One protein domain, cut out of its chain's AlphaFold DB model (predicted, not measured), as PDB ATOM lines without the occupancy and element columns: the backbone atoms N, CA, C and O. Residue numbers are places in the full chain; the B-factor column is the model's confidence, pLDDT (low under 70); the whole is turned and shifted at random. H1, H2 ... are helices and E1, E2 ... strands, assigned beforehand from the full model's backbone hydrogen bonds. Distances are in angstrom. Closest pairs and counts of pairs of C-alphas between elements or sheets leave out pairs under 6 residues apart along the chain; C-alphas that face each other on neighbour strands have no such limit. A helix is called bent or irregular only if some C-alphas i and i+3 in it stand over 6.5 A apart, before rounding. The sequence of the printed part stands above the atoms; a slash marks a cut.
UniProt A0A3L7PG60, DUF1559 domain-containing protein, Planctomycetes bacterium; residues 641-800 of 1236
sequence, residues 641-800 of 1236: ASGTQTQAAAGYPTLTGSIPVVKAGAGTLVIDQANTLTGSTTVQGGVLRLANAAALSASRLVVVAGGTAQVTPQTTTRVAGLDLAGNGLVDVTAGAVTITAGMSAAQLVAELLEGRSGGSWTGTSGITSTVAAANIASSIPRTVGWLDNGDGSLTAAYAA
ATOM      1  N   ALA A 641     192.164 126.866 189.121       91.00
ATOM      2  CA  ALA A 641     191.486 128.082 189.577       91.00
ATOM      3  C   ALA A 641     190.783 128.842 188.434       91.00
ATOM      4  O   ALA A 641     189.657 129.294 188.615       91.00
ATOM      5  N   SER A 642     191.419 128.940 187.262       92.31
ATOM      6  CA  SER A 642     190.915 129.632 186.065       92.31
ATOM      7  C   SER A 642     191.610 129.123 184.793       92.31
ATOM      8  O   SER A 642     192.678 128.517 184.879       92.31
ATOM      9  N   GLY A 643     191.057 129.428 183.612       94.81
ATOM     10  CA  GLY A 643     191.630 129.017 182.320       94.81
ATOM     11  C   GLY A 643     191.500 127.513 182.057       94.81
ATOM     12  O   GLY A 643     190.716 126.841 182.721       94.81
ATOM     13  N   THR A 644     192.262 126.984 181.097       96.75
ATOM     14  CA  THR A 644     192.228 125.564 180.701       96.75
ATOM     15  C   THR A 644     193.591 124.917 180.924       96.75
ATOM     16  O   THR A 644     194.598 125.446 180.461       96.75
ATOM     17  N   GLN A 645     193.632 123.761 181.592       96.75
ATOM     18  CA  GLN A 645     194.847 122.962 181.792       96.75
ATOM     19  C   GLN A 645     194.592 121.492 181.462       96.75
ATOM     20  O   GLN A 645     193.520 120.975 181.763       96.75
ATOM     21  N   THR A 646     195.566 120.803 180.866       95.31
ATOM     22  CA  THR A 646     195.523 119.339 180.718       95.31
ATOM     23  C   THR A 646     195.900 118.651 182.031       95.31
ATOM     24  O   THR A 646     196.565 119.251 182.879       95.31
ATOM     25  N   GLN A 647     195.518 117.382 182.204       92.44
ATOM     26  CA  GLN A 647     195.858 116.609 183.408       92.44
ATOM     27  C   GLN A 647     197.367 116.601 183.696       92.44
ATOM     28  O   GLN A 647     197.789 116.804 184.836       92.44
ATOM     29  N   ALA A 648     198.189 116.471 182.648       91.81
ATOM     30  CA  ALA A 648     199.641 116.470 182.763       91.81
ATOM     31  C   ALA A 648     200.186 117.839 183.196       91.81
ATOM     32  O   ALA A 648     201.065 117.900 184.056       91.81
ATOM     33  N   ALA A 649     199.634 118.934 182.661       91.50
ATOM     34  CA  ALA A 649     200.011 120.293 183.053       91.50
ATOM     35  C   ALA A 649     199.635 120.610 184.512       91.50
ATOM     36  O   ALA A 649     200.341 121.367 185.172       91.50
ATOM     37  N   ALA A 650     198.580 119.977 185.034       88.38
ATOM     38  CA  ALA A 650     198.176 120.073 186.435       88.38
ATOM     39  C   ALA A 650     199.020 119.197 187.393       88.38
ATOM     40  O   ALA A 650     198.709 119.124 188.582       88.38
ATOM     41  N   GLY A 651     200.073 118.531 186.898       89.50
ATOM     42  CA  GLY A 651     200.983 117.692 187.688       89.50
ATOM     43  C   GLY A 651     200.616 116.205 187.739       89.50
ATOM     44  O   GLY A 651     201.286 115.440 188.430       89.50
ATOM     45  N   TYR A 652     199.591 115.779 186.994       91.00
ATOM     46  CA  TYR A 652     199.064 114.412 187.014       91.00
ATOM     47  C   TYR A 652     199.105 113.797 185.608       91.00
ATOM     48  O   TYR A 652     198.094 113.774 184.905       91.00
ATOM     49  N   PRO A 653     200.273 113.300 185.153       86.56
ATOM     50  CA  PRO A 653     200.420 112.765 183.798       86.56
ATOM     51  C   PRO A 653     199.520 111.550 183.535       86.56
ATOM     52  O   PRO A 653     199.037 111.392 182.418       86.56
ATOM     53  N   THR A 654     199.250 110.731 184.557       87.56
ATOM     54  CA  THR A 654     198.242 109.658 184.541       87.56
ATOM     55  C   THR A 654     197.542 109.572 185.895       87.56
ATOM     56  O   THR A 654     198.178 109.704 186.942       87.56
ATOM     57  N   LEU A 655     196.230 109.342 185.880       90.81
ATOM     58  CA  LEU A 655     195.424 109.056 187.065       90.81
ATOM     59  C   LEU A 655     195.217 107.542 187.165       90.81
ATOM     60  O   LEU A 655     194.705 106.907 186.239       90.81
ATOM     61  N   THR A 656     195.645 106.950 188.280       91.19
ATOM     62  CA  THR A 656     195.624 105.495 188.498       91.19
ATOM     63  C   THR A 656     195.273 105.166 189.953       91.19
ATOM     64  O   THR A 656     195.344 106.028 190.829       91.19
ATOM     65  N   GLY A 657     194.895 103.912 190.221       89.31
ATOM     66  CA  GLY A 657     194.594 103.429 191.574       89.31
ATOM     67  C   GLY A 657     193.151 103.682 192.018       89.31
ATOM     68  O   GLY A 657     192.265 103.907 191.194       89.31
ATOM     69  N   SER A 658     192.900 103.582 193.325       89.00
ATOM     70  CA  SER A 658     191.561 103.670 193.933       89.00
ATOM     71  C   SER A 658     191.310 104.957 194.726       89.00
ATOM     72  O   SER A 658     190.193 105.169 195.194       89.00
ATOM     73  N   ILE A 659     192.321 105.822 194.878       88.62
ATOM     74  CA  ILE A 659     192.189 107.088 195.608       88.62
ATOM     75  C   ILE A 659     191.225 108.002 194.835       88.62
ATOM     76  O   ILE A 659     191.488 108.280 193.663       88.62
ATOM     77  N   PRO A 660     190.126 108.481 195.444       91.75
ATOM     78  CA  PRO A 660     189.193 109.365 194.758       91.75
ATOM     79  C   PRO A 660     189.863 110.673 194.327       91.75
ATOM     80  O   PRO A 660     190.711 111.221 195.039       91.75
ATOM     81  N   VAL A 661     189.460 111.183 193.166       94.50
ATOM     82  CA  VAL A 661     189.954 112.443 192.604       94.50
ATOM     83  C   VAL A 661     188.867 113.502 192.716       94.50
ATOM     84  O   VAL A 661     187.712 113.256 192.388       94.50
ATOM     85  N   VAL A 662     189.236 114.701 193.148       94.75
ATOM     86  CA  VAL A 662     188.360 115.869 193.212       94.75
ATOM     87  C   VAL A 662     188.899 116.940 192.272       94.75
ATOM     88  O   VAL A 662     190.018 117.422 192.446       94.75
ATOM     89  N   LYS A 663     188.092 117.344 191.291       95.25
ATOM     90  CA  LYS A 663     188.317 118.548 190.489       95.25
ATOM     91  C   LYS A 663     187.698 119.747 191.209       95.25
ATOM     92  O   LYS A 663     186.480 119.822 191.358       95.25
ATOM     93  N   ALA A 664     188.546 120.697 191.595       93.44
ATOM     94  CA  ALA A 664     188.166 121.952 192.241       93.44
ATOM     95  C   ALA A 664     188.581 123.186 191.407       93.44
ATOM     96  O   ALA A 664     189.353 123.085 190.446       93.44
ATOM     97  N   GLY A 665     188.073 124.366 191.778       93.81
ATOM     98  CA  GLY A 665     188.342 125.647 191.106       93.81
ATOM     99  C   GLY A 665     187.498 125.887 189.844       93.81
ATOM    100  O   GLY A 665     186.961 124.949 189.268       93.81
ATOM    101  N   ALA A 666     187.373 127.145 189.413       93.88
ATOM    102  CA  ALA A 666     186.430 127.550 188.364       93.88
ATOM    103  C   ALA A 666     186.896 127.265 186.921       93.88
ATOM    104  O   ALA A 666     186.099 127.357 185.991       93.88
ATOM    105  N   GLY A 667     188.174 126.934 186.709       95.75
ATOM    106  CA  GLY A 667     188.731 126.646 185.385       95.75
ATOM    107  C   GLY A 667     188.426 125.239 184.861       95.75
ATOM    108  O   GLY A 667     187.828 124.404 185.548       95.75
ATOM    109  N   THR A 668     188.901 124.967 183.646       97.38
ATOM    110  CA  THR A 668     188.716 123.716 182.906       97.38
ATOM    111  C   THR A 668     189.915 122.784 183.076       97.38
ATOM    112  O   THR A 668     191.035 123.134 182.703       97.38
ATOM    113  N   LEU A 669     189.683 121.572 183.576       97.44
ATOM    114  CA  LEU A 669     190.654 120.474 183.548       97.44
ATOM    115  C   LEU A 669     190.347 119.561 182.361       97.44
ATOM    116  O   LEU A 669     189.230 119.071 182.250       97.44
ATOM    117  N   VAL A 670     191.318 119.318 181.484       96.81
ATOM    118  CA  VAL A 670     191.174 118.468 180.295       96.81
ATOM    119  C   VAL A 670     191.866 117.129 180.533       96.81
ATOM    120  O   VAL A 670     193.072 117.089 180.771       96.81
ATOM    121  N   ILE A 671     191.110 116.039 180.431       96.38
ATOM    122  CA  ILE A 671     191.624 114.668 180.425       96.38
ATOM    123  C   ILE A 671     191.755 114.228 178.966       96.38
ATOM    124  O   ILE A 671     190.780 113.817 178.338       96.38
ATOM    125  N   ASP A 672     192.954 114.374 178.411       93.81
ATOM    126  CA  ASP A 672     193.298 114.117 177.005       93.81
ATOM    127  C   ASP A 672     194.002 112.769 176.776       93.81
ATOM    128  O   ASP A 672     194.261 112.380 175.637       93.81
ATOM    129  N   GLN A 673     194.259 112.014 177.845       92.25
ATOM    130  CA  GLN A 673     194.869 110.684 177.814       92.25
ATOM    131  C   GLN A 673     193.943 109.636 178.449       92.25
ATOM    132  O   GLN A 673     192.993 109.970 179.158       92.25
ATOM    133  N   ALA A 674     194.229 108.357 178.203       93.12
ATOM    134  CA  ALA A 674     193.546 107.252 178.871       93.12
ATOM    135  C   ALA A 674     194.027 107.107 180.327       93.12
ATOM    136  O   ALA A 674     195.226 107.197 180.595       93.12
ATOM    137  N   ASN A 675     193.107 106.825 181.253       94.56
ATOM    138  CA  ASN A 675     193.421 106.605 182.669       94.56
ATOM    139  C   ASN A 675     192.899 105.247 183.159       94.56
ATOM    140  O   ASN A 675     191.928 104.709 182.632       94.56
ATOM    141  N   THR A 676     193.526 104.705 184.209       93.94
ATOM    142  CA  THR A 676     193.121 103.442 184.866       93.94
ATOM    143  C   THR A 676     192.594 103.664 186.287       93.94
ATOM    144  O   THR A 676     192.546 102.741 187.101       93.94
ATOM    145  N   LEU A 677     192.219 104.904 186.608       94.62
ATOM    146  CA  LEU A 677     191.618 105.286 187.879       94.62
ATOM    147  C   LEU A 677     190.313 104.509 188.116       94.62
ATOM    148  O   LEU A 677     189.404 104.551 187.296       94.62
ATOM    149  N   THR A 678     190.229 103.844 189.264       93.81
ATOM    150  CA  THR A 678     189.029 103.136 189.750       93.81
ATOM    151  C   THR A 678     188.312 103.903 190.859       93.81
ATOM    152  O   THR A 678     187.112 103.728 191.060       93.81
ATOM    153  N   GLY A 679     189.030 104.792 191.560       90.38
ATOM    154  CA  GLY A 679     188.437 105.738 192.502       90.38
ATOM    155  C   GLY A 679     187.471 106.689 191.796       90.38
ATOM    156  O   GLY A 679     187.628 106.982 190.609       90.38
ATOM    157  N   SER A 680     186.458 107.178 192.508       92.50
ATOM    158  CA  SER A 680     185.497 108.123 191.933       92.50
ATOM    159  C   SER A 680     186.158 109.456 191.585       92.50
ATOM    160  O   SER A 680     186.994 109.950 192.344       92.50
ATOM    161  N   THR A 681     185.731 110.071 190.486       95.31
ATOM    162  CA  THR A 681     186.124 111.430 190.101       95.31
ATOM    163  C   THR A 681     184.971 112.380 190.393       95.31
ATOM    164  O   THR A 681     183.929 112.282 189.757       95.31
ATOM    165  N   THR A 682     185.140 113.288 191.353       95.00
ATOM    166  CA  THR A 682     184.130 114.288 191.732       95.00
ATOM    167  C   THR A 682     184.458 115.641 191.110       95.00
ATOM    168  O   THR A 682     185.562 116.152 191.302       95.00
ATOM    169  N   VAL A 683     183.508 116.260 190.413       96.25
ATOM    170  CA  VAL A 683     183.622 117.626 189.882       96.25
ATOM    171  C   VAL A 683     182.879 118.577 190.814       96.25
ATOM    172  O   VAL A 683     181.656 118.649 190.772       96.25
ATOM    173  N   GLN A 684     183.620 119.292 191.664       91.69
ATOM    174  CA  GLN A 684     183.061 120.248 192.634       91.69
ATOM    175  C   GLN A 684     182.906 121.667 192.077       91.69
ATOM    176  O   GLN A 684     182.216 122.487 192.673       91.69
ATOM    177  N   GLY A 685     183.577 121.989 190.968       88.38
ATOM    178  CA  GLY A 685     183.499 123.310 190.354       88.38
ATOM    179  C   GLY A 685     184.233 123.408 189.017       88.38
ATOM    180  O   GLY A 685     185.201 122.675 188.761       88.38
ATOM    181  N   GLY A 686     183.771 124.336 188.176       94.31
ATOM    182  CA  GLY A 686     184.313 124.556 186.835       94.31
ATOM    183  C   GLY A 686     184.032 123.378 185.901       94.31
ATOM    184  O   GLY A 686     183.087 122.620 186.114       94.31
ATOM    185  N   VAL A 687     184.871 123.205 184.875       97.19
ATOM    186  CA  VAL A 687     184.664 122.172 183.848       97.19
ATOM    187  C   VAL A 687     185.695 121.046 183.979       97.19
ATOM    188  O   VAL A 687     186.898 121.293 184.079       97.19
ATOM    189  N   LEU A 688     185.243 119.796 183.938       97.69
ATOM    190  CA  LEU A 688     186.071 118.629 183.649       97.69
ATOM    191  C   LEU A 688     185.790 118.183 182.214       97.69
ATOM    192  O   LEU A 688     184.732 117.628 181.935       97.69
ATOM    193  N   ARG A 689     186.725 118.429 181.297       97.31
ATOM    194  CA  ARG A 689     186.574 118.085 179.884       97.31
ATOM    195  C   ARG A 689     187.198 116.727 179.570       97.31
ATOM    196  O   ARG A 689     188.412 116.560 179.683       97.31
ATOM    197  N   LEU A 690     186.376 115.781 179.134       97.00
ATOM    198  CA  LEU A 690     186.759 114.448 178.683       97.00
ATOM    199  C   LEU A 690     187.126 114.523 177.192       97.00
ATOM    200  O   LEU A 690     186.265 114.715 176.333       97.00
ATOM    201  N   ALA A 691     188.421 114.444 176.886       94.94
ATOM    202  CA  ALA A 691     188.981 114.582 175.535       94.94
ATOM    203  C   ALA A 691     189.590 113.277 174.994       94.94
ATOM    204  O   ALA A 691     190.267 113.279 173.971       94.94
ATOM    205  N   ASN A 692     189.350 112.157 175.678       94.50
ATOM    206  CA  ASN A 692     189.802 110.830 175.285       94.50
ATOM    207  C   ASN A 692     188.684 109.802 175.511       94.50
ATOM    208  O   ASN A 692     187.965 109.881 176.508       94.50
ATOM    209  N   ALA A 693     188.572 108.803 174.631       91.75
ATOM    210  CA  ALA A 693     187.557 107.753 174.739       91.75
ATOM    211  C   ALA A 693     187.642 106.960 176.062       91.75
ATOM    212  O   ALA A 693     186.623 106.545 176.616       91.75
ATOM    213  N   ALA A 694     188.853 106.799 176.605       93.69
ATOM    214  CA  ALA A 694     189.131 106.105 177.862       93.69
ATOM    215  C   ALA A 694     189.544 107.065 178.997       93.69
ATOM    216  O   ALA A 694     190.293 106.678 179.895       93.69
ATOM    217  N   ALA A 695     189.063 108.313 178.967       92.12
ATOM    218  CA  ALA A 695     189.376 109.333 179.969       92.12
ATOM    219  C   ALA A 695     189.086 108.876 181.411       92.12
ATOM    220  O   ALA A 695     189.916 109.092 182.293       92.12
ATOM    221  N   LEU A 696     187.928 108.237 181.639       95.00
ATOM    222  CA  LEU A 696     187.443 107.774 182.949       95.00
ATOM    223  C   LEU A 696     186.716 106.416 182.857       95.00
ATOM    224  O   LEU A 696     185.800 106.136 183.626       95.00
ATOM    225  N   SER A 697     187.125 105.542 181.935       94.50
ATOM    226  CA  SER A 697     186.404 104.295 181.616       94.50
ATOM    227  C   SER A 697     186.229 103.325 182.791       94.50
ATOM    228  O   SER A 697     185.282 102.539 182.786       94.50
ATOM    229  N   ALA A 698     187.114 103.393 183.793       94.62
ATOM    230  CA  ALA A 698     187.067 102.610 185.030       94.62
ATOM    231  C   ALA A 698     186.653 103.430 186.273       94.62
ATOM    232  O   ALA A 698     186.484 102.855 187.347       94.62
ATOM    233  N   SER A 699     186.459 104.747 186.137       95.38
ATOM    234  CA  SER A 699     186.138 105.656 187.242       95.38
ATOM    235  C   SER A 699     184.660 106.035 187.215       95.38
ATOM    236  O   SER A 699     184.096 106.346 186.162       95.38
ATOM    237  N   ARG A 700     184.017 106.024 188.387       95.00
ATOM    238  CA  ARG A 700     182.679 106.603 188.556       95.00
ATOM    239  C   ARG A 700     182.792 108.125 188.553       95.00
ATOM    240  O   ARG A 700     183.504 108.683 189.388       95.00
ATOM    241  N   LEU A 701     182.084 108.783 187.645       95.25
ATOM    242  CA  LEU A 701     182.025 110.234 187.537       95.25
ATOM    243  C   LEU A 701     180.886 110.771 188.407       95.25
ATOM    244  O   LEU A 701     179.736 110.377 188.238       95.25
ATOM    245  N   VAL A 702     181.221 111.668 189.329       95.06
ATOM    246  CA  VAL A 702     180.274 112.364 190.204       95.06
ATOM    247  C   VAL A 702     180.341 113.851 189.888       95.06
ATOM    248  O   VAL A 702     181.406 114.457 190.003       95.06
ATOM    249  N   VAL A 703     179.232 114.459 189.493       95.25
ATOM    250  CA  VAL A 703     179.150 115.901 189.228       95.25
ATOM    251  C   VAL A 703     178.150 116.491 190.208       95.25
ATOM    252  O   VAL A 703     177.002 116.067 190.249       95.25
ATOM    253  N   VAL A 704     178.593 117.451 191.016       93.69
ATOM    254  CA  VAL A 704     177.737 118.137 191.995       93.69
ATOM    255  C   VAL A 704     177.401 119.553 191.507       93.69
ATOM    256  O   VAL A 704     177.976 120.013 190.516       93.69
ATOM    257  N   ALA A 705     176.502 120.264 192.198       90.19
ATOM    258  CA  ALA A 705     176.144 121.652 191.880       90.19
ATOM    259  C   ALA A 705     177.372 122.545 191.609       90.19
ATOM    260  O   ALA A 705     178.294 122.624 192.422       90.19
ATOM    261  N   GLY A 706     177.355 123.261 190.481       84.62
ATOM    262  CA  GLY A 706     178.430 124.175 190.067       84.62
ATOM    263  C   GLY A 706     179.607 123.509 189.340       84.62
ATOM    264  O   GLY A 706     180.500 124.215 188.860       84.62
ATOM    265  N   GLY A 707     179.614 122.177 189.234       94.19
ATOM    266  CA  GLY A 707     180.512 121.414 188.372       94.19
ATOM    267  C   GLY A 707     179.875 121.074 187.023       94.19
ATOM    268  O   GLY A 707     178.677 120.813 186.931       94.19
ATOM    269  N   THR A 708     180.690 121.030 185.969       96.50
ATOM    270  CA  THR A 708     180.277 120.567 184.637       96.50
ATOM    271  C   THR A 708     181.243 119.504 184.130       96.50
ATOM    272  O   THR A 708     182.448 119.743 184.060       96.50
ATOM    273  N   ALA A 709     180.738 118.339 183.739       96.94
ATOM    274  CA  ALA A 709     181.498 117.387 182.938       96.94
ATOM    275  C   ALA A 709     181.194 117.628 181.459       96.94
ATOM    276  O   ALA A 709     180.040 117.585 181.053       96.94
ATOM    277  N   GLN A 710     182.216 117.892 180.652       97.38
ATOM    278  CA  GLN A 710     182.046 118.212 179.239       97.38
ATOM    279  C   GLN A 710     182.708 117.149 178.368       97.38
ATOM    280  O   GLN A 710     183.881 116.832 178.561       97.38
ATOM    281  N   VAL A 711     181.997 116.624 177.377       97.00
ATOM    282  CA  VAL A 711     182.587 115.758 176.353       97.00
ATOM    283  C   VAL A 711     183.153 116.624 175.236       97.00
ATOM    284  O   VAL A 711     182.537 117.605 174.826       97.00
ATOM    285  N   THR A 712     184.345 116.292 174.747       94.12
ATOM    286  CA  THR A 712     184.931 116.995 173.599       94.12
ATOM    287  C   THR A 712     184.130 116.683 172.326       94.12
ATOM    288  O   THR A 712     183.769 115.521 172.130       94.12
ATOM    289  N   PRO A 713     183.861 117.676 171.454       92.12
ATOM    290  CA  PRO A 713     183.157 117.456 170.192       92.12
ATOM    291  C   PRO A 713     183.709 116.268 169.390       92.12
ATOM    292  O   PRO A 713     184.912 115.993 169.427       92.12
ATOM    293  N   GLN A 714     182.819 115.547 168.703       89.44
ATOM    294  CA  GLN A 714     183.124 114.361 167.893       89.44
ATOM    295  C   GLN A 714     183.835 113.218 168.645       89.44
ATOM    296  O   GLN A 714     184.423 112.331 168.028       89.44
ATOM    297  N   THR A 715     183.793 113.211 169.981       91.00
ATOM    298  CA  THR A 715     184.390 112.152 170.802       91.00
ATOM    299  C   THR A 715     183.300 111.348 171.498       91.00
ATOM    300  O   THR A 715     182.419 111.926 172.131       91.00
ATOM    301  N   THR A 716     183.408 110.021 171.459       92.81
ATOM    302  CA  THR A 716     182.622 109.117 172.309       92.81
ATOM    303  C   THR A 716     183.480 108.669 173.487       92.81
ATOM    304  O   THR A 716     184.516 108.030 173.297       92.81
ATOM    305  N   THR A 717     183.086 109.031 174.708       95.25
ATOM    306  CA  THR A 717     183.827 108.716 175.944       95.25
ATOM    307  C   THR A 717     183.075 107.703 176.788       95.25
ATOM    308  O   THR A 717     181.848 107.661 176.755       95.25
ATOM    309  N   ARG A 718     183.797 106.915 177.586       94.75
ATOM    310  CA  ARG A 718     183.193 105.952 178.510       94.75
ATOM    311  C   ARG A 718     183.489 106.307 179.962       94.75
ATOM    312  O   ARG A 718     184.626 106.653 180.293       94.75
ATOM    313  N   VAL A 719     182.488 106.144 180.825       96.69
ATOM    314  CA  VAL A 719     182.609 106.230 182.289       96.69
ATOM    315  C   VAL A 719     182.110 104.944 182.945       96.69
ATOM    316  O   VAL A 719     181.207 104.281 182.424       96.69
ATOM    317  N   ALA A 720     182.689 104.562 184.088       95.06
ATOM    318  CA  ALA A 720     182.261 103.345 184.791       95.06
ATOM    319  C   ALA A 720     180.881 103.500 185.444       95.06
ATOM    320  O   ALA A 720     180.151 102.526 185.594       95.06
ATOM    321  N   GLY A 721     180.518 104.733 185.790       94.50
ATOM    322  CA  GLY A 721     179.178 105.118 186.207       94.50
ATOM    323  C   GLY A 721     179.053 106.631 186.287       94.50
ATOM    324  O   GLY A 721     180.071 107.325 186.313       94.50
ATOM    325  N   LEU A 722     177.819 107.123 186.316       93.75
ATOM    326  CA  LEU A 722     177.502 108.546 186.380       93.75
ATOM    327  C   LEU A 722     176.594 108.828 187.578       93.75
ATOM    328  O   LEU A 722     175.676 108.061 187.859       93.75
ATOM    329  N   ASP A 723     176.872 109.919 188.279       92.31
ATOM    330  CA  ASP A 723     176.087 110.416 189.402       92.31
ATOM    331  C   ASP A 723     176.033 111.936 189.362       92.31
ATOM    332  O   ASP A 723     177.074 112.593 189.426       92.31
ATOM    333  N   LEU A 724     174.828 112.486 189.259       89.06
ATOM    334  CA  LEU A 724     174.584 113.926 189.208       89.06
ATOM    335  C   LEU A 724     174.030 114.457 190.539       89.06
ATOM    336  O   LEU A 724     173.307 115.452 190.562       89.06
ATOM    337  N   ALA A 725     174.384 113.794 191.654       61.78
ATOM    338  CA  ALA A 725     174.004 114.126 193.027       61.78
ATOM    339  C   ALA A 725     174.022 115.643 193.316       61.78
ATOM    340  O   ALA A 725     175.061 116.237 193.613       61.78
ATOM    341  N   GLY A 726     172.837 116.259 193.285       59.25
ATOM    342  CA  GLY A 726     172.624 117.661 193.642       59.25
ATOM    343  C   GLY A 726     172.815 118.655 192.496       59.25
ATOM    344  O   GLY A 726     173.488 119.658 192.706       59.25
ATOM    345  N   ASN A 727     172.202 118.417 191.331       81.94
ATOM    346  CA  ASN A 727     172.127 119.347 190.192       81.94
ATOM    347  C   ASN A 727     173.473 119.572 189.469       81.94
ATOM    348  O   ASN A 727     173.806 120.699 189.093       81.94
ATOM    349  N   GLY A 728     174.275 118.517 189.298       90.81
ATOM    350  CA  GLY A 728     175.447 118.552 188.416       90.81
ATOM    351  C   GLY A 728     175.059 118.609 186.933       90.81
ATOM    352  O   GLY A 728     173.962 118.197 186.565       90.81
ATOM    353  N   LEU A 729     175.959 119.104 186.076       95.88
ATOM    354  CA  LEU A 729     175.721 119.222 184.631       95.88
ATOM    355  C   LEU A 729     176.672 118.333 183.822       95.88
ATOM    356  O   LEU A 729     177.892 118.395 183.998       95.88
ATOM    357  N   VAL A 730     176.133 117.571 182.875       97.06
ATOM    358  CA  VAL A 730     176.897 116.916 181.806       97.06
ATOM    359  C   VAL A 730     176.567 117.598 180.485       97.06
ATOM    360  O   VAL A 730     175.420 117.610 180.065       97.06
ATOM    361  N   ASP A 731     177.575 118.147 179.817       97.25
ATOM    362  CA  ASP A 731     177.458 118.736 178.483       97.25
ATOM    363  C   ASP A 731     178.127 117.815 177.456       97.25
ATOM    364  O   ASP A 731     179.358 117.741 177.380       97.25
ATOM    365  N   VAL A 732     177.331 117.101 176.656       96.69
ATOM    366  CA  VAL A 732     177.866 116.203 175.620       96.69
ATOM    367  C   VAL A 732     178.410 116.955 174.403       96.69
ATOM    368  O   VAL A 732     179.051 116.338 173.558       96.69
ATOM    369  N   THR A 733     178.203 118.274 174.306       95.75
ATOM    370  CA  THR A 733     178.569 119.105 173.146       95.75
ATOM    371  C   THR A 733     178.114 118.467 171.823       95.75
ATOM    372  O   THR A 733     176.931 118.190 171.677       95.75
ATOM    373  N   ALA A 734     179.013 118.214 170.869       94.06
ATOM    374  CA  ALA A 734     178.764 117.431 169.657       94.06
ATOM    375  C   ALA A 734     179.406 116.031 169.737       94.06
ATOM    376  O   ALA A 734     179.926 115.521 168.744       94.06
ATOM    377  N   GLY A 735     179.496 115.456 170.934       94.94
ATOM    378  CA  GLY A 735     180.063 114.137 171.210       94.94
ATOM    379  C   GLY A 735     179.058 113.211 171.901       94.94
ATOM    380  O   GLY A 735     177.848 113.435 171.853       94.94
ATOM    381  N   ALA A 736     179.573 112.162 172.542       95.19
ATOM    382  CA  ALA A 736     178.774 111.145 173.218       95.19
ATOM    383  C   ALA A 736     179.431 110.643 174.512       95.19
ATOM    384  O   ALA A 736     180.659 110.595 174.642       95.19
ATOM    385  N   VAL A 737     178.607 110.224 175.472       96.56
ATOM    386  CA  VAL A 737     179.046 109.556 176.701       96.56
ATOM    387  C   VAL A 737     178.327 108.223 176.874       96.56
ATOM    388  O   VAL A 737     177.101 108.160 176.857       96.56
ATOM    389  N   THR A 738     179.101 107.160 177.076       96.62
ATOM    390  CA  THR A 738     178.605 105.825 177.418       96.62
ATOM    391  C   THR A 738     178.854 105.542 178.898       96.62
ATOM    392  O   THR A 738     179.987 105.587 179.389       96.62
ATOM    393  N   ILE A 739     177.785 105.224 179.615       96.38
ATOM    394  CA  ILE A 739     177.744 104.937 181.045       96.38
ATOM    395  C   ILE A 739     177.685 103.423 181.208       96.38
ATOM    396  O   ILE A 739     176.727 102.778 180.797       96.38
ATOM    397  N   THR A 740     178.732 102.844 181.792       94.31
ATOM    398  CA  THR A 740     178.904 101.382 181.833       94.31
ATOM    399  C   THR A 740     177.988 100.693 182.843       94.31
ATOM    400  O   THR A 740     177.565  99.567 182.607       94.31
ATOM    401  N   ALA A 741     177.748 101.323 183.994       85.38
ATOM    402  CA  ALA A 741     176.944 100.777 185.081       85.38
ATOM    403  C   ALA A 741     176.473 101.895 186.032       85.38
ATOM    404  O   ALA A 741     176.935 103.033 185.964       85.38
ATOM    405  N   GLY A 742     175.584 101.563 186.970       77.31
ATOM    406  CA  GLY A 742     175.217 102.453 188.080       77.31
ATOM    407  C   GLY A 742     174.142 103.502 187.776       77.31
ATOM    408  O   GLY A 742     173.860 104.316 188.648       77.31
ATOM    409  N   MET A 743     173.528 103.457 186.591       88.00
ATOM    410  CA  MET A 743     172.376 104.272 186.199       88.00
ATOM    411  C   MET A 743     171.392 103.399 185.409       88.00
ATOM    412  O   MET A 743     171.812 102.603 184.573       88.00
ATOM    413  N   SER A 744     170.096 103.518 185.694       92.50
ATOM    414  CA  SER A 744     169.029 102.868 184.918       92.50
ATOM    415  C   SER A 744     168.571 103.741 183.746       92.50
ATOM    416  O   SER A 744     168.716 104.961 183.796       92.50
ATOM    417  N   ALA A 745     167.960 103.141 182.719       90.94
ATOM    418  CA  ALA A 745     167.416 103.877 181.573       90.94
ATOM    419  C   ALA A 745     166.419 104.974 181.997       90.94
ATOM    420  O   ALA A 745     166.494 106.099 181.519       90.94
ATOM    421  N   ALA A 746     165.552 104.688 182.976       91.06
ATOM    422  CA  ALA A 746     164.610 105.670 183.514       91.06
ATOM    423  C   ALA A 746     165.311 106.863 184.193       91.06
ATOM    424  O   ALA A 746     164.869 107.999 184.050       91.06
ATOM    425  N   GLN A 747     166.414 106.616 184.909       92.62
ATOM    426  CA  GLN A 747     167.223 107.691 185.491       92.62
ATOM    427  C   GLN A 747     167.915 108.511 184.401       92.62
ATOM    428  O   GLN A 747     167.898 109.731 184.481       92.62
ATOM    429  N   LEU A 748     168.458 107.866 183.364       93.75
ATOM    430  CA  LEU A 748     169.085 108.576 182.248       93.75
ATOM    431  C   LEU A 748     168.098 109.521 181.549       93.75
ATOM    432  O   LEU A 748     168.427 110.678 181.301       93.75
ATOM    433  N   VAL A 749     166.883 109.045 181.269       93.00
ATOM    434  CA  VAL A 749     165.828 109.858 180.651       93.00
ATOM    435  C   VAL A 749     165.429 111.032 181.550       93.00
ATOM    436  O   VAL A 749     165.249 112.137 181.048       93.00
ATOM    437  N   ALA A 750     165.346 110.839 182.869       92.62
ATOM    438  CA  ALA A 750     165.055 111.933 183.798       92.62
ATOM    439  C   ALA A 750     166.126 113.040 183.748       92.62
ATOM    440  O   ALA A 750     165.784 114.218 183.655       92.62
ATOM    441  N   GLU A 751     167.406 112.663 183.725       94.50
ATOM    442  CA  GLU A 751     168.525 113.611 183.614       94.50
ATOM    443  C   GLU A 751     168.547 114.322 182.245       94.50
ATOM    444  O   GLU A 751     168.882 115.504 182.155       94.50
ATOM    445  N   LEU A 752     168.162 113.631 181.167       94.50
ATOM    446  CA  LEU A 752     168.004 114.231 179.836       94.50
ATOM    447  C   LEU A 752     166.842 115.225 179.794       94.50
ATOM    448  O   LEU A 752     166.993 116.307 179.239       94.50
ATOM    449  N   LEU A 753     165.699 114.898 180.402       93.88
ATOM    450  CA  LEU A 753     164.550 115.803 180.499       93.88
ATOM    451  C   LEU A 753     164.892 117.073 181.292       93.88
ATOM    452  O   LEU A 753     164.466 118.166 180.908       93.88
ATOM    453  N   GLU A 754     165.695 116.943 182.350       93.12
ATOM    454  CA  GLU A 754     166.210 118.076 183.123       93.12
ATOM    455  C   GLU A 754     167.122 118.979 182.273       93.12
ATOM    456  O   GLU A 754     166.908 120.194 182.207       93.12
ATOM    457  N   GLY A 755     168.071 118.393 181.534       94.00
ATOM    458  CA  GLY A 755     168.954 119.141 180.632       94.00
ATOM    459  C   GLY A 755     168.237 119.743 179.416       94.00
ATOM    460  O   GLY A 755     168.589 120.833 178.950       94.00
ATOM    461  N   ARG A 756     167.181 119.080 178.931       93.38
ATOM    462  CA  ARG A 756     166.379 119.484 177.768       93.38
ATOM    463  C   ARG A 756     165.643 120.802 177.977       93.38
ATOM    464  O   ARG A 756     165.441 121.520 176.999       93.38
ATOM    465  N   SER A 757     165.252 121.146 179.207       90.94
ATOM    466  CA  SER A 757     164.638 122.443 179.556       90.94
ATOM    467  C   SER A 757     163.489 122.865 178.613       90.94
ATOM    468  O   SER A 757     163.439 124.000 178.135       90.94
ATOM    469  N   GLY A 758     162.568 121.945 178.307       84.00
ATOM    470  CA  GLY A 758     161.438 122.209 177.400       84.00
ATOM    471  C   GLY A 758     161.792 122.218 175.906       84.00
ATOM    472  O   GLY A 758     161.033 122.750 175.104       84.00
ATOM    473  N   GLY A 759     162.940 121.648 175.533       87.62
ATOM    474  CA  GLY A 759     163.385 121.459 174.148       87.62
ATOM    475  C   GLY A 759     164.543 122.366 173.732       87.62
ATOM    476  O   GLY A 759     165.122 122.146 172.678       87.62
ATOM    477  N   SER A 760     164.919 123.356 174.547       91.25
ATOM    478  CA  SER A 760     166.008 124.293 174.236       91.25
ATOM    479  C   SER A 760     167.412 123.750 174.519       91.25
ATOM    480  O   SER A 760     168.381 124.342 174.048       91.25
ATOM    481  N   TRP A 761     167.538 122.677 175.309       94.62
ATOM    482  CA  TRP A 761     168.819 122.132 175.793       94.62
ATOM    483  C   TRP A 761     169.681 123.162 176.541       94.62
ATOM    484  O   TRP A 761     170.910 123.136 176.524       94.62
ATOM    485  N   THR A 762     169.037 124.103 177.229       93.44
ATOM    486  CA  THR A 762     169.706 125.123 178.053       93.44
ATOM    487  C   THR A 762     169.645 124.809 179.548       93.44
ATOM    488  O   THR A 762     169.823 125.716 180.361       93.44
ATOM    489  N   GLY A 763     169.344 123.561 179.929       91.62
ATOM    490  CA  GLY A 763     169.280 123.144 181.328       91.62
ATOM    491  C   GLY A 763     170.604 123.379 182.058       91.62
ATOM    492  O   GLY A 763     171.686 123.188 181.501       91.62
ATOM    493  N   THR A 764     170.521 123.831 183.311       90.62
ATOM    494  CA  THR A 764     171.691 124.108 184.168       90.62
ATOM    495  C   THR A 764     172.157 122.894 184.975       90.62
ATOM    496  O   THR A 764     173.159 122.981 185.683       90.62
ATOM    497  N   SER A 765     171.431 121.787 184.872       93.56
ATOM    498  CA  SER A 765     171.677 120.490 185.499       93.56
ATOM    499  C   SER A 765     171.168 119.375 184.579       93.56
ATOM    500  O   SER A 765     170.531 119.659 183.561       93.56
ATOM    501  N   GLY A 766     171.500 118.125 184.891       94.69
ATOM    502  CA  GLY A 766     171.168 116.976 184.052       94.69
ATOM    503  C   GLY A 766     172.136 116.797 182.882       94.69
ATOM    504  O   GLY A 766     173.303 117.200 182.949       94.69
ATOM    505  N   ILE A 767     171.668 116.175 181.801       96.12
ATOM    506  CA  ILE A 767     172.457 115.914 180.589       96.12
ATOM    507  C   ILE A 767     171.960 116.810 179.458       96.12
ATOM    508  O   ILE A 767     170.809 116.725 179.040       96.12
ATOM    509  N   THR A 768     172.849 117.652 178.939       96.44
ATOM    510  CA  THR A 768     172.552 118.624 177.887       96.44
ATOM    511  C   THR A 768     173.584 118.608 176.759       96.44
ATOM    512  O   THR A 768     174.602 117.920 176.831       96.44
ATOM    513  N   SER A 769     173.339 119.405 175.719       96.75
ATOM    514  CA  SER A 769     174.314 119.747 174.691       96.75
ATOM    515  C   SER A 769     174.273 121.243 174.393       96.75
ATOM    516  O   SER A 769     173.315 121.764 173.817       96.75
ATOM    517  N   THR A 770     175.372 121.931 174.704       95.75
ATOM    518  CA  THR A 770     175.546 123.347 174.340       95.75
ATOM    519  C   THR A 770     175.559 123.568 172.823       95.75
ATOM    520  O   THR A 770     175.165 124.634 172.351       95.75
ATOM    521  N   VAL A 771     175.955 122.555 172.043       95.12
ATOM    522  CA  VAL A 771     175.939 122.601 170.573       95.12
ATOM    523  C   VAL A 771     174.522 122.410 170.029       95.12
ATOM    524  O   VAL A 771     174.120 123.149 169.131       95.12
ATOM    525  N   ALA A 772     173.736 121.483 170.588       94.19
ATOM    526  CA  ALA A 772     172.327 121.322 170.231       94.19
ATOM    527  C   ALA A 772     171.540 122.599 170.540       94.19
ATOM    528  O   ALA A 772     170.830 123.092 169.668       94.19
ATOM    529  N   ALA A 773     171.751 123.196 171.715       95.62
ATOM    530  CA  ALA A 773     171.125 124.463 172.088       95.62
ATOM    531  C   ALA A 773     171.431 125.595 171.087       95.62
ATOM    532  O   ALA A 773     170.528 126.314 170.657       95.62
ATOM    533  N   ALA A 774     172.694 125.731 170.661       94.81
ATOM    534  CA  ALA A 774     173.098 126.730 169.669       94.81
ATOM    535  C   ALA A 774     172.477 126.479 168.280       94.81
ATOM    536  O   ALA A 774     172.084 127.423 167.585       94.81
ATOM    537  N   ASN A 775     172.361 125.210 167.886       93.56
ATOM    538  CA  ASN A 775     171.753 124.811 166.621       93.56
ATOM    539  C   ASN A 775     170.243 125.060 166.614       93.56
ATOM    540  O   ASN A 775     169.749 125.682 165.674       93.56
ATOM    541  N   ILE A 776     169.528 124.710 167.686       92.00
ATOM    542  CA  ILE A 776     168.098 125.020 167.828       92.00
ATOM    543  C   ILE A 776     167.861 126.530 167.794       92.00
ATOM    544  O   ILE A 776     166.962 126.992 167.093       92.00
ATOM    545  N   ALA A 777     168.698 127.320 168.476       91.62
ATOM    546  CA  ALA A 777     168.618 128.781 168.424       91.62
ATOM    547  C   ALA A 777     168.807 129.340 166.998       91.62
ATOM    548  O   ALA A 777     168.324 130.428 166.688       91.62
ATOM    549  N   SER A 778     169.463 128.576 166.121       93.12
ATOM    550  CA  SER A 778     169.653 128.874 164.696       93.12
ATOM    551  C   SER A 778     168.638 128.163 163.785       93.12
ATOM    552  O   SER A 778     168.830 128.130 162.572       93.12
ATOM    553  N   SER A 779     167.555 127.605 164.344       90.25
ATOM    554  CA  SER A 779     166.525 126.823 163.631       90.25
ATOM    555  C   SER A 779     167.051 125.565 162.925       90.25
ATOM    556  O   SER A 779     166.482 125.119 161.933       90.25
ATOM    557  N   ILE A 780     168.136 124.980 163.436       91.12
ATOM    558  CA  ILE A 780     168.673 123.693 162.989       91.12
ATOM    559  C   ILE A 780     168.215 122.628 164.002       91.12
ATOM    560  O   ILE A 780     168.662 122.673 165.152       91.12
ATOM    561  N   PRO A 781     167.348 121.668 163.621       89.50
ATOM    562  CA  PRO A 781     166.785 120.691 164.552       89.50
ATOM    563  C   PRO A 781     167.871 119.715 165.017       89.50
ATOM    564  O   PRO A 781     168.333 118.853 164.266       89.50
ATOM    565  N   ARG A 782     168.337 119.900 166.253       93.38
ATOM    566  CA  ARG A 782     169.358 119.083 166.921       93.38
ATOM    567  C   ARG A 782     168.945 118.834 168.351       93.38
ATOM    568  O   ARG A 782     168.159 119.585 168.910       93.38
ATOM    569  N   THR A 783     169.454 117.767 168.930       94.56
ATOM    570  CA  THR A 783     168.968 117.251 170.204       94.56
ATOM    571  C   THR A 783     170.051 116.405 170.870       94.56
ATOM    572  O   THR A 783     171.159 116.274 170.343       94.56
ATOM    573  N   VAL A 784     169.755 115.861 172.043       96.25
ATOM    574  CA  VAL A 784     170.526 114.764 172.628       96.25
ATOM    575  C   VAL A 784     169.647 113.531 172.529       96.25
ATOM    576  O   VAL A 784     168.499 113.582 172.960       96.25
ATOM    577  N   GLY A 785     170.155 112.465 171.923       95.00
ATOM    578  CA  GLY A 785     169.504 111.161 171.862       95.00
ATOM    579  C   GLY A 785     170.116 110.189 172.866       95.00
ATOM    580  O   GLY A 785     171.182 110.461 173.435       95.00
ATOM    581  N   TRP A 786     169.456 109.052 173.091       96.25
ATOM    582  CA  TRP A 786     169.951 108.037 174.018       96.25
ATOM    583  C   TRP A 786     169.731 106.608 173.526       96.25
ATOM    584  O   TRP A 786     168.845 106.342 172.724       96.25
ATOM    585  N   LEU A 787     170.550 105.680 174.016       95.25
ATOM    586  CA  LEU A 787     170.453 104.256 173.707       95.25
ATOM    587  C   LEU A 787     170.664 103.407 174.951       95.25
ATOM    588  O   LEU A 787     171.551 103.687 175.761       95.25
ATOM    589  N   ASP A 788     169.900 102.325 175.045       92.56
ATOM    590  CA  ASP A 788     170.292 101.142 175.803       92.56
ATOM    591  C   ASP A 788     171.031 100.196 174.851       92.56
ATOM    592  O   ASP A 788     170.454  99.693 173.888       92.56
ATOM    593  N   ASN A 789     172.324  99.972 175.099       91.31
ATOM    594  CA  ASN A 789     173.166  99.175 174.203       91.31
ATOM    595  C   ASN A 789     172.922  97.658 174.357       91.31
ATOM    596  O   ASN A 789     173.555  96.858 173.664       91.31
ATOM    597  N   GLY A 790     172.054  97.232 175.284       86.19
ATOM    598  CA  GLY A 790     171.688  95.827 175.503       86.19
ATOM    599  C   GLY A 790     172.706  95.005 176.305       86.19
ATOM    600  O   GLY A 790     172.435  93.851 176.643       86.19
ATOM    601  N   ASP A 791     173.858  95.583 176.655       89.00
ATOM    602  CA  ASP A 791     174.877  94.995 177.540       89.00
ATOM    603  C   ASP A 791     174.821  95.548 178.979       89.00
ATOM    604  O   ASP A 791     175.694  95.255 179.800       89.00
ATOM    605  N   GLY A 792     173.786  96.337 179.288       86.94
ATOM    606  CA  GLY A 792     173.618  97.055 180.553       86.94
ATOM    607  C   GLY A 792     174.273  98.438 180.583       86.94
ATOM    608  O   GLY A 792     174.141  99.132 181.593       86.94
ATOM    609  N   SER A 793     174.955  98.851 179.508       94.12
ATOM    610  CA  SER A 793     175.444 100.218 179.343       94.12
ATOM    611  C   SER A 793     174.446 101.102 178.600       94.12
ATOM    612  O   SER A 793     173.713 100.644 177.723       94.12
ATOM    613  N   LEU A 794     174.458 102.391 178.931       96.25
ATOM    614  CA  LEU A 794     173.587 103.392 178.326       96.25
ATOM    615  C   LEU A 794     174.423 104.480 177.658       96.25
ATOM    616  O   LEU A 794     175.447 104.889 178.208       96.25
ATOM    617  N   THR A 795     173.994 104.980 176.507       96.25
ATOM    618  CA  THR A 795     174.676 106.065 175.788       96.25
ATOM    619  C   THR A 795     173.771 107.285 175.709       96.25
ATOM    620  O   THR A 795     172.594 107.142 175.410       96.25
ATOM    621  N   ALA A 796     174.322 108.478 175.939       96.69
ATOM    622  CA  ALA A 796     173.704 109.753 175.579       96.69
ATOM    623  C   ALA A 796     174.627 110.493 174.607       96.69
ATOM    624  O   ALA A 796     175.829 110.624 174.867       96.69
ATOM    625  N   ALA A 797     174.087 110.957 173.485       96.81
ATOM    626  CA  ALA A 797     174.878 111.557 172.417       96.81
ATOM    627  C   ALA A 797     174.177 112.757 171.800       96.81
ATOM    628  O   ALA A 797     172.954 112.800 171.707       96.81
ATOM    629  N   TYR A 798     174.969 113.712 171.325       96.50
ATOM    630  CA  TYR A 798     174.479 114.700 170.379       96.50
ATOM    631  C   TYR A 798     173.884 113.999 169.157       96.50
ATOM    632  O   TYR A 798     174.551 113.151 168.561       96.50
ATOM    633  N   ALA A 799     172.657 114.367 168.807       95.31
ATOM    634  CA  ALA A 799     171.886 113.710 167.768       95.31
ATOM    635  C   ALA A 799     171.032 114.707 166.966       95.31
ATOM    636  O   ALA A 799     170.899 115.889 167.312       95.31
ATOM    637  N   ALA A 800     170.411 114.222 165.899       93.88
ATOM    638  CA  ALA A 800     169.257 114.840 165.263       93.88
ATOM    639  C   ALA A 800     168.011 113.977 165.529       93.88
ATOM    640  O   ALA A 800     168.148 112.759 165.664       93.88
TER     641      ALA A 800
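Overview. This is residues 641 to 800 of the 1236 residues of the protein "DUF1559 domain-containing protein" of Planctomycetes bacterium (UniProt A0A3L7PG60). The chain is wound in stacked turns, a solenoid whose strands fall by turns into two sheets, E1, E3, E5, E7, E9 and E11 in one and E2, E4, E6, E8 and E10 in the other. At the end of the stack away from E1 and E2, the hairpin of E12 and E13 extends the second sheet, and the helices H1 and H2 cap the coil. The printed part has 160 residues, with two named helices and thirteen named strands: E1 to E10, then H1, E11, H2, E12 and E13. The larger sheet, E2 E4 E6 E8 E10 E13 E12, is mixed and the other all parallel; the class is mixed, helices and strands. The whole is compact, with a radius of gyration of the C-alphas of 14.6 A, and spans 43 by 36 by 28 A.

Arrangement. Start with the larger sheet, strongly twisted, in its order: E2, residues 661 to 664, E4, 681 to 683, E6, 696 to 703, E8, 716 to 723, E10, 736 to 739, E13, 794 to 799, and E12, 783 to 788. E2 and E4 are parallel, with N 663 and O 682 2.8 A apart, within hydrogen-bond range; so are E4 and E6, with N 683 and O 702 at 2.8 A. E6 bends by 94 degrees at residue 699 and E8 by 84 degrees at residue 720. E8 has staggered pairing: residues 719 to 723 pair with E6, N 701 and O 721 at 2.8 A, and residues 716 to 719 with E10, N 717 and O 736 at 2.9 A. E10 and E13 are antiparallel at 169 degrees, with N 737 and O 796 at 2.9 A, and E12 and E13 form a hairpin, with N 785 and O 797 at 2.8 A. Now look at the second sheet: E1, residues 644 to 646, E3, 668 to 671, E5, 686 to 690, E7, 707 to 711, E9, 729 to 731, and E11, 766 to 768. Its neighbours include E5 and E7, with N 688 and O 708 at 2.8 A, and E9 and E11, with N 730 and O 766 at 2.9 A. Between the sheets, the closest C-alphas of E4 and E7 are those of Val 683 and Gly 707, 5.1 A. H1, residues 745 to 759, is on the larger sheet, over E13 at a height over the sheet of 8.4 A, along the strands at 15 degrees on the local plane. Its closest C-alpha pair with E11 is Glu 751 and Gly 766, 4.3 A. H2, residues 770 to 777, is on the larger sheet too, its Ala 772 C-alpha 5.3 A from that of Thr 783 in E12; the two helices make two layers with that sheet, helices on one face of it. Every O i to N i+4 pair of H2 is within hydrogen-bond range, and 8 of 11 in H1, which is irregular: C-alphas 755 and 758 are 8.7 A apart.

Along the chain. Find C-alpha 644 at (192.228, 125.564, 180.701), where E1 begins. Find C-alpha 745 at (167.416, 103.877, 181.573); from there H1 runs 19.5 A. E8 measures 18.3 A from first to last C-alpha, E12 17.1 A, and E13 14.9 A, ending at C-alpha 799 at (171.886, 113.710, 167.768).

Size, cuts and confidence. The two C-alphas farthest apart are those of Gly 657 and Ser 779, 46.0 A. The printed part has no cut. The link from E1 to E2 is long, 14 residues, and residues 656 to 657 pair in parallel with residues 676 to 677. The mean pLDDT of the printed part is 92.9; residues 725 to 726 are under 70.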